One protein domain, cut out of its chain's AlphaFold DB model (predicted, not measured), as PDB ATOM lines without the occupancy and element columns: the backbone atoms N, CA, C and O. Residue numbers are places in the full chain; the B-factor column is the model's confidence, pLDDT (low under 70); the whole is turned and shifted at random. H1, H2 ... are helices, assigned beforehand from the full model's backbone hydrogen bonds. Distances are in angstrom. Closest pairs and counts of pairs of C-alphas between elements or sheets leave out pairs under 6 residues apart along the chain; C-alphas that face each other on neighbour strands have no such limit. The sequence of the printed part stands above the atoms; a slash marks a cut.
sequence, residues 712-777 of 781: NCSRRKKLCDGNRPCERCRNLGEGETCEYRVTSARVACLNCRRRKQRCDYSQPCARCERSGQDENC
ATOM      1  N   ASN A 712     -28.876  26.234  25.094       79.75
ATOM      2  CA  ASN A 712     -28.141  27.104  24.172       79.75
ATOM      3  C   ASN A 712     -27.960  28.524  24.740       79.75
ATOM      4  O   ASN A 712     -26.851  29.056  24.697       79.75
ATOM      5  N   CYS A 713     -28.985  29.119  25.366       81.00
ATOM      6  CA  CYS A 713     -28.838  30.422  26.035       81.00
ATOM      7  C   CYS A 713     -27.928  30.343  27.273       81.00
ATOM      8  O   CYS A 713     -27.140  31.258  27.513       81.00
ATOM      9  N   SER A 714     -27.976  29.226  28.010       78.56
ATOM     10  CA  SER A 714     -27.092  28.943  29.147       78.56
ATOM     11  C   SER A 714     -25.624  28.832  28.710       78.56
ATOM     12  O   SER A 714     -24.775  29.554  29.234       78.56
ATOM     13  N   ARG A 715     -25.327  28.040  27.663       76.62
ATOM     14  CA  ARG A 715     -23.990  27.967  27.033       76.62
ATOM     15  C   ARG A 715     -23.474  29.342  26.593       76.62
ATOM     16  O   ARG A 715     -22.303  29.643  26.798       76.62
ATOM     17  N   ARG A 716     -24.343  30.182  26.019       76.69
ATOM     18  CA  ARG A 716     -24.008  31.536  25.543       76.69
ATOM     19  C   ARG A 716     -24.019  32.614  26.651       76.69
ATOM     20  O   ARG A 716     -23.795  33.779  26.336       76.69
ATOM     21  N   LYS A 717     -24.285  32.260  27.922       77.25
ATOM     22  CA  LYS A 717     -24.441  33.185  29.071       77.25
ATOM     23  C   LYS A 717     -25.382  34.377  28.788       77.25
ATOM     24  O   LYS A 717     -25.064  35.519  29.120       77.25
ATOM     25  N   LYS A 718     -26.541  34.141  28.160       76.94
ATOM     26  CA  LYS A 718     -27.565  35.177  27.904       76.94
ATOM     27  C   LYS A 718     -28.896  34.830  28.574       76.94
ATOM     28  O   LYS A 718     -29.172  33.663  28.854       76.94
ATOM     29  N   LEU A 719     -29.715  35.857  28.822       74.06
ATOM     30  CA  LEU A 719     -31.091  35.679  29.290       74.06
ATOM     31  C   LEU A 719     -31.910  34.856  28.281       74.06
ATOM     32  O   LEU A 719     -31.565  34.766  27.100       74.06
ATOM     33  N   CYS A 720     -32.951  34.209  28.798       78.19
ATOM     34  CA  CYS A 720     -33.763  33.229  28.095       78.19
ATOM     35  C   CYS A 720     -35.206  33.314  28.592       78.19
ATOM     36  O   CYS A 720     -35.451  33.351  29.799       78.19
ATOM     37  N   ASP A 721     -36.143  33.286  27.656       77.38
ATOM     38  CA  ASP A 721     -37.505  33.808  27.832       77.38
ATOM     39  C   ASP A 721     -38.496  32.734  28.321       77.38
ATOM     40  O   ASP A 721     -39.707  32.918  28.310       77.38
ATOM     41  N   GLY A 722     -37.982  31.570  28.735       70.50
ATOM     42  CA  GLY A 722     -38.744  30.440  29.289       70.50
ATOM     43  C   GLY A 722     -39.570  29.610  28.291       70.50
ATOM     44  O   GLY A 722     -39.881  28.457  28.593       70.50
ATOM     45  N   ASN A 723     -39.895  30.158  27.118       76.81
ATOM     46  CA  ASN A 723     -40.679  29.498  26.068       76.81
ATOM     47  C   ASN A 723     -39.893  28.388  25.339       76.81
ATOM     48  O   ASN A 723     -38.671  28.461  25.227       76.81
ATOM     49  N   ARG A 724     -40.579  27.369  24.791       74.44
ATOM     50  CA  ARG A 724     -39.966  26.310  23.959       74.44
ATOM     51  C   ARG A 724     -40.605  26.273  22.555       74.44
ATOM     52  O   ARG A 724     -41.784  25.942  22.479       74.44
ATOM     53  N   PRO A 725     -39.852  26.533  21.468       78.94
ATOM     54  CA  PRO A 725     -38.513  27.132  21.458       78.94
ATOM     55  C   PRO A 725     -38.531  28.548  22.047       78.94
ATOM     56  O   PRO A 725     -39.532  29.252  21.940       78.94
ATOM     57  N   CYS A 726     -37.421  28.986  22.648       82.56
ATOM     58  CA  CYS A 726     -37.297  30.390  23.039       82.56
ATOM     59  C   CYS A 726     -37.028  31.236  21.793       82.56
ATOM     60  O   CYS A 726     -36.393  30.775  20.838       82.56
ATOM     61  N   GLU A 727     -37.505  32.476  21.806       79.62
ATOM     62  CA  GLU A 727     -37.484  33.370  20.647       79.62
ATOM     63  C   GLU A 727     -36.056  33.608  20.142       79.62
ATOM     64  O   GLU A 727     -35.782  33.515  18.947       79.62
ATOM     65  N   ARG A 728     -35.092  33.725  21.066       79.56
ATOM     66  CA  ARG A 728     -33.666  33.789  20.729       79.56
ATOM     67  C   ARG A 728     -33.147  32.556  19.978       79.56
ATOM     68  O   ARG A 728     -32.330  32.714  19.079       79.56
ATOM     69  N   CYS A 729     -33.583  31.342  20.324       81.56
ATOM     70  CA  CYS A 729     -33.179  30.134  19.589       81.56
ATOM     71  C   CYS A 729     -33.897  30.031  18.239       81.56
ATOM     72  O   CYS A 729     -33.272  29.632  17.261       81.56
ATOM     73  N   ARG A 730     -35.167  30.453  18.157       82.06
ATOM     74  CA  ARG A 730     -35.915  30.549  16.892       82.06
ATOM     75  C   ARG A 730     -35.205  31.476  15.898       82.06
ATOM     76  O   ARG A 730     -34.954  31.071  14.769       82.06
ATOM     77  N   ASN A 731     -34.783  32.655  16.353       80.94
ATOM     78  CA  ASN A 731     -34.092  33.660  15.535       80.94
ATOM     79  C   ASN A 731     -32.644  33.270  15.168       80.94
ATOM     80  O   ASN A 731     -32.038  33.907  14.313       80.94
ATOM     81  N   LEU A 732     -32.086  32.229  15.797       77.62
ATOM     82  CA  LEU A 732     -30.771  31.654  15.481       77.62
ATOM     83  C   LEU A 732     -30.857  30.387  14.607       77.62
ATOM     84  O   LEU A 732     -29.831  29.757  14.367       77.62
ATOM     85  N   GLY A 733     -32.055  29.958  14.191       76.19
ATOM     86  CA  GLY A 733     -32.267  28.666  13.518       76.19
ATOM     87  C   GLY A 733     -32.140  27.439  14.439       76.19
ATOM     88  O   GLY A 733     -32.416  26.319  14.029       76.19
ATOM     89  N   GLU A 734     -31.800  27.631  15.716       72.88
ATOM     90  CA  GLU A 734     -31.618  26.582  16.729       72.88
ATOM     91  C   GLU A 734     -32.930  26.216  17.457       72.88
ATOM     92  O   GLU A 734     -32.910  25.726  18.587       72.88
ATOM     93  N   GLY A 735     -34.091  26.467  16.842       71.75
ATOM     94  CA  GLY A 735     -35.401  26.248  17.466       71.75
ATOM     95  C   GLY A 735     -35.612  24.800  17.922       71.75
ATOM     96  O   GLY A 735     -35.977  24.557  19.070       71.75
ATOM     97  N   GLU A 736     -35.311  23.834  17.057       68.94
ATOM     98  CA  GLU A 736     -35.515  22.403  17.328       68.94
ATOM     99  C   GLU A 736     -34.585  21.869  18.433       68.94
ATOM    100  O   GLU A 736     -34.984  21.027  19.235       68.94
ATOM    101  N   THR A 737     -33.373  22.426  18.554       69.81
ATOM    102  CA  THR A 737     -32.402  22.054  19.606       69.81
ATOM    103  C   THR A 737     -32.586  22.837  20.914       69.81
ATOM    104  O   THR A 737     -31.806  22.674  21.857       69.81
ATOM    105  N   CYS A 738     -33.632  23.668  21.016       75.94
ATOM    106  CA  CYS A 738     -33.943  24.455  22.206       75.94
ATOM    107  C   CYS A 738     -34.502  23.574  23.339       75.94
ATOM    108  O   CYS A 738     -35.709  23.499  23.592       75.94
ATOM    109  N   GLU A 739     -33.602  22.906  24.052       75.06
ATOM    110  CA  GLU A 739     -33.910  22.064  25.205       75.06
ATOM    111  C   GLU A 739     -33.777  22.821  26.531       75.06
ATOM    112  O   GLU A 739     -32.850  23.605  26.743       75.06
ATOM    113  N   TYR A 740     -34.663  22.528  27.480       71.31
ATOM    114  CA  TYR A 740     -34.490  22.928  28.875       71.31
ATOM    115  C   TYR A 740     -33.990  21.728  29.668       71.31
ATOM    116  O   TYR A 740     -34.735  20.769  29.870       71.31
ATOM    117  N   ARG A 741     -32.753  21.791  30.177       56.72
ATOM    118  CA  ARG A 741     -32.300  20.812  31.170       56.72
ATOM    119  C   ARG A 741     -33.169  20.951  32.414       56.72
ATOM    120  O   ARG A 741     -33.035  21.912  33.170       56.72
ATOM    121  N   VAL A 742     -34.033  19.968  32.646       49.97
ATOM    122  CA  VAL A 742     -34.675  19.784  33.944       49.97
ATOM    123  C   VAL A 742     -33.585  19.349  34.915       49.97
ATOM    124  O   VAL A 742     -33.252  18.174  35.020       49.97
ATOM    125  N   THR A 743     -33.005  20.314  35.626       48.78
ATOM    126  CA  THR A 743     -32.221  20.037  36.828       48.78
ATOM    127  C   THR A 743     -33.183  19.579  37.917       48.78
ATOM    128  O   THR A 743     -33.589  20.362  38.779       48.78
ATOM    129  N   SER A 744     -33.576  18.304  37.867       50.28
ATOM    130  CA  SER A 744     -34.048  17.615  39.060       50.28
ATOM    131  C   SER A 744     -32.963  17.790  40.122       50.28
ATOM    132  O   SER A 744     -31.788  17.486  39.897       50.28
ATOM    133  N   ALA A 745     -33.330  18.380  41.258       56.28
ATOM    134  CA  ALA A 745     -32.409  18.504  42.375       56.28
ATOM    135  C   ALA A 745     -32.085  17.078  42.828       56.28
ATOM    136  O   ALA A 745     -32.967  16.409  43.361       56.28
ATOM    137  N   ARG A 746     -30.866  16.597  42.542       63.72
ATOM    138  CA  ARG A 746     -30.461  15.212  42.821       63.72
ATOM    139  C   ARG A 746     -30.712  14.919  44.298       63.72
ATOM    140  O   ARG A 746     -30.050  15.483  45.167       63.72
ATOM    141  N   VAL A 747     -31.710  14.086  44.579       73.44
ATOM    142  CA  VAL A 747     -32.097  13.754  45.950       73.44
ATOM    143  C   VAL A 747     -31.149  12.673  46.453       73.44
ATOM    144  O   VAL A 747     -30.828  11.741  45.722       73.44
ATOM    145  N   ALA A 748     -30.667  12.787  47.690       79.31
ATOM    146  CA  ALA A 748     -29.892  11.714  48.308       79.31
ATOM    147  C   ALA A 748     -30.770  10.461  48.484       79.31
ATOM    148  O   ALA A 748     -31.962  10.589  48.783       79.31
ATOM    149  N   CYS A 749     -30.184   9.266  48.352       83.25
ATOM    150  CA  CYS A 749     -30.911   8.021  48.609       83.25
ATOM    151  C   CYS A 749     -31.454   8.002  50.047       83.25
ATOM    152  O   CYS A 749     -30.910   8.653  50.948       83.25
ATOM    153  N   LEU A 750     -32.534   7.254  50.275       82.44
ATOM    154  CA  LEU A 750     -33.269   7.267  51.540       82.44
ATOM    155  C   LEU A 750     -32.376   6.903  52.739       82.44
ATOM    156  O   LEU A 750     -32.512   7.517  53.798       82.44
ATOM    157  N   ASN A 751     -31.401   6.004  52.563       82.81
ATOM    158  CA  ASN A 751     -30.431   5.653  53.606       82.81
ATOM    159  C   ASN A 751     -29.426   6.778  53.917       82.81
ATOM    160  O   ASN A 751     -29.271   7.137  55.087       82.81
ATOM    161  N   CYS A 752     -28.802   7.406  52.912       83.06
ATOM    162  CA  CYS A 752     -27.947   8.582  53.139       83.06
ATOM    163  C   CYS A 752     -28.734   9.740  53.772       83.06
ATOM    164  O   CYS A 752     -28.240  10.383  54.699       83.06
ATOM    165  N   ARG A 753     -29.981   9.963  53.330       80.56
ATOM    166  CA  ARG A 753     -30.877  10.997  53.868       80.56
ATOM    167  C   ARG A 753     -31.252  10.732  55.331       80.56
ATOM    168  O   ARG A 753     -31.151  11.653  56.135       80.56
ATOM    169  N   ARG A 754     -31.618   9.494  55.697       78.12
ATOM    170  CA  ARG A 754     -31.876   9.086  57.096       78.12
ATOM    171  C   ARG A 754     -30.642   9.280  57.982       78.12
ATOM    172  O   ARG A 754     -30.765   9.819  59.075       78.12
ATOM    173  N   ARG A 755     -29.450   8.915  57.493       78.00
ATOM    174  CA  ARG A 755     -28.171   9.094  58.208       78.00
ATOM    175  C   ARG A 755     -27.609  10.529  58.157       78.00
ATOM    176  O   ARG A 755     -26.542  10.760  58.711       78.00
ATOM    177  N   LYS A 756     -28.287  11.484  57.500       78.38
ATOM    178  CA  LYS A 756     -27.822  12.870  57.247       78.38
ATOM    179  C   LYS A 756     -26.434  12.972  56.572       78.38
ATOM    180  O   LYS A 756     -25.755  13.986  56.707       78.38
ATOM    181  N   GLN A 757     -26.003  11.950  55.829       77.81
ATOM    182  CA  GLN A 757     -24.686  11.914  55.174       77.81
ATOM    183  C   GLN A 757     -24.774  12.302  53.691       77.81
ATOM    184  O   GLN A 757     -25.803  12.102  53.040       77.81
ATOM    185  N   ARG A 758     -23.674  12.839  53.138       74.31
ATOM    186  CA  ARG A 758     -23.560  13.098  51.692       74.31
ATOM    187  C   ARG A 758     -23.717  11.788  50.907       74.31
ATOM    188  O   ARG A 758     -23.291  10.726  51.359       74.31
ATOM    189  N   CYS A 759     -24.356  11.897  49.747       81.56
ATOM    190  CA  CYS A 759     -24.660  10.805  48.833       81.56
ATOM    191  C   CYS A 759     -24.036  11.123  47.473       81.56
ATOM    192  O   CYS A 759     -24.127  12.265  47.027       81.56
ATOM    193  N   ASP A 760     -23.454  10.122  46.818       81.12
ATOM    194  CA  ASP A 760     -22.709  10.308  45.562       81.12
ATOM    195  C   ASP A 760     -23.604  10.188  44.306       81.12
ATOM    196  O   ASP A 760     -23.157  10.394  43.181       81.12
ATOM    197  N   TYR A 761     -24.901   9.920  44.508       76.94
ATOM    198  CA  TYR A 761     -25.964   9.858  43.489       76.94
ATOM    199  C   TYR A 761     -25.829   8.763  42.406       76.94
ATOM    200  O   TYR A 761     -26.576   8.798  41.431       76.94
ATOM    201  N   SER A 762     -24.929   7.788  42.572       79.00
ATOM    202  CA  SER A 762     -24.962   6.515  41.830       79.00
ATOM    203  C   SER A 762     -25.967   5.535  42.453       79.00
ATOM    204  O   SER A 762     -26.315   5.674  43.623       79.00
ATOM    205  N   GLN A 763     -26.413   4.528  41.700       76.00
ATOM    206  CA  GLN A 763     -27.334   3.495  42.187       76.00
ATOM    207  C   GLN A 763     -26.741   2.091  41.938       76.00
ATOM    208  O   GLN A 763     -26.622   1.712  40.774       76.00
ATOM    209  N   PRO A 764     -26.365   1.330  42.989       78.19
ATOM    210  CA  PRO A 764     -26.283   1.751  44.391       78.19
ATOM    211  C   PRO A 764     -25.260   2.884  44.596       78.19
ATOM    212  O   PRO A 764     -24.370   3.120  43.773       78.19
ATOM    213  N   CYS A 765     -25.389   3.622  45.699       82.81
ATOM    214  CA  CYS A 765     -24.420   4.658  46.038       82.81
ATOM    215  C   CYS A 765     -23.185   4.018  46.681       82.81
ATOM    216  O   CYS A 765     -23.318   3.150  47.550       82.81
ATOM    217  N   ALA A 766     -21.989   4.492  46.319       81.94
ATOM    218  CA  ALA A 766     -20.705   3.935  46.765       81.94
ATOM    219  C   ALA A 766     -20.483   3.970  48.295       81.94
ATOM    220  O   ALA A 766     -19.459   3.505  48.798       81.94
ATOM    221  N   ARG A 767     -21.408   4.559  49.062       80.69
ATOM    222  CA  ARG A 767     -21.431   4.559  50.533       80.69
ATOM    223  C   ARG A 767     -22.430   3.557  51.126       80.69
ATOM    224  O   ARG A 767     -22.183   3.061  52.217       80.69
ATOM    225  N   CYS A 768     -23.514   3.236  50.415       81.75
ATOM    226  CA  CYS A 768     -24.413   2.129  50.755       81.75
ATOM    227  C   CYS A 768     -23.740   0.781  50.470       81.75
ATOM    228  O   CYS A 768     -23.740  -0.084  51.343       81.75
ATOM    229  N   GLU A 769     -23.095   0.666  49.309       82.19
ATOM    230  CA  GLU A 769     -22.250  -0.459  48.885       82.19
ATOM    231  C   GLU A 769     -21.178  -0.796  49.937       82.19
ATOM    232  O   GLU A 769     -21.216  -1.861  50.547       82.19
ATOM    233  N   ARG A 770     -20.322   0.175  50.300       80.25
ATOM    234  CA  ARG A 770     -19.331   0.040  51.393       80.25
ATOM    235  C   ARG A 770     -19.922  -0.186  52.795       80.25
ATOM    236  O   ARG A 770     -19.158  -0.365  53.737       80.25
ATOM    237  N   SER A 771     -21.246  -0.168  52.956       76.00
ATOM    238  CA  SER A 771     -21.935  -0.484  54.216       76.00
ATOM    239  C   SER A 771     -22.752  -1.782  54.177       76.00
ATOM    240  O   SER A 771     -23.456  -2.057  55.144       76.00
ATOM    241  N   GLY A 772     -22.699  -2.554  53.082       77.25
ATOM    242  CA  GLY A 772     -23.511  -3.768  52.909       77.25
ATOM    243  C   GLY A 772     -25.019  -3.489  52.859       77.25
ATOM    244  O   GLY A 772     -25.809  -4.240  53.423       77.25
ATOM    245  N   GLN A 773     -25.415  -2.345  52.284       70.81
ATOM    246  CA  GLN A 773     -26.812  -1.888  52.183       70.81
ATOM    247  C   GLN A 773     -27.120  -1.295  50.797       70.81
ATOM    248  O   GLN A 773     -27.864  -0.319  50.664       70.81
ATOM    249  N   ASP A 774     -26.507  -1.877  49.773       73.44
ATOM    250  CA  ASP A 774     -26.714  -1.638  48.346       73.44
ATOM    251  C   ASP A 774     -28.143  -1.967  47.890       73.44
ATOM    252  O   ASP A 774     -28.787  -1.091  47.308       73.44
ATOM    253  N   GLU A 775     -28.695  -3.136  48.239       70.25
ATOM    254  CA  GLU A 775     -30.087  -3.501  47.892       70.25
ATOM    255  C   GLU A 775     -31.123  -2.508  48.453       70.25
ATOM    256  O   GLU A 775     -32.175  -2.261  47.863       70.25
ATOM    257  N   ASN A 776     -30.803  -1.872  49.583       70.25
ATOM    258  CA  ASN A 776     -31.653  -0.883  50.248       70.25
ATOM    259  C   ASN A 776     -31.284   0.570  49.855       70.25
ATOM    260  O   ASN A 776     -31.671   1.537  50.517       70.25
ATOM    261  N   CYS A 777     -30.513   0.767  48.779       77.81
ATOM    262  CA  CYS A 777     -30.091   2.082  48.285       77.81
ATOM    263  C   CYS A 777     -31.150   2.744  47.379       77.81
ATOM    264  O   CYS A 777     -30.876   3.173  46.257       77.81
TER     265      CYS A 777
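Overview. This is residues 712 to 777 of the 781 residues of an uncharacterized protein of Paraphaeosphaeria sporulosa (UniProt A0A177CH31). With little regular structure, the domain has two small lobes of loops and short helices, H3 and H4 in one and H1 and H2 in the other, joined by residues 731 to 749, which have no named element. The printed part has 66 residues, 17 of them in four named helices, H1 to H4 along the chain; it is all helix, with no named strand. It is extended, a rod of 54 by 19 by 17 A, with a radius of gyration of the C-alphas of 19.0 A.

Along the chain. H3, the longest helix, is residues 750 to 754, 6.0 A long, with C-alpha 750 at (-33.269, 7.267, 51.540). H4 is residues 766 to 769, 5.1 A. H2 is residues 727 to 730, 5.0 A. H1 is residues 712 to 715, 5.1 A, with C-alpha 712 at (-28.141, 27.104, 24.172).

Arrangement. H3 and H4 are close but not clearly touching; their closest C-alphas, of Asn 751 and Cys 768, are 7.5 A apart. H2 and H3 are apart. H1 and H2 only just touch, with 3 pairs of C-alphas within 8 A, the closest those of Asn 712 and Cys 729, 7.5 A. In H3 the O i to N i+4 pair is within hydrogen-bond range; H1, H2 and H4 are too short for one, and their single O i to N i+3 pair is within range in H1 and H2, not in H4.

Size, cuts and confidence. The C-alphas farthest apart, of Asn 731 and Gly 772, are 53.9 A apart. The printed part has no cut, and its three links are long. Mean pLDDT of the printed part is 75.4; residues 736 to 737 and 741 to 746 are under 70.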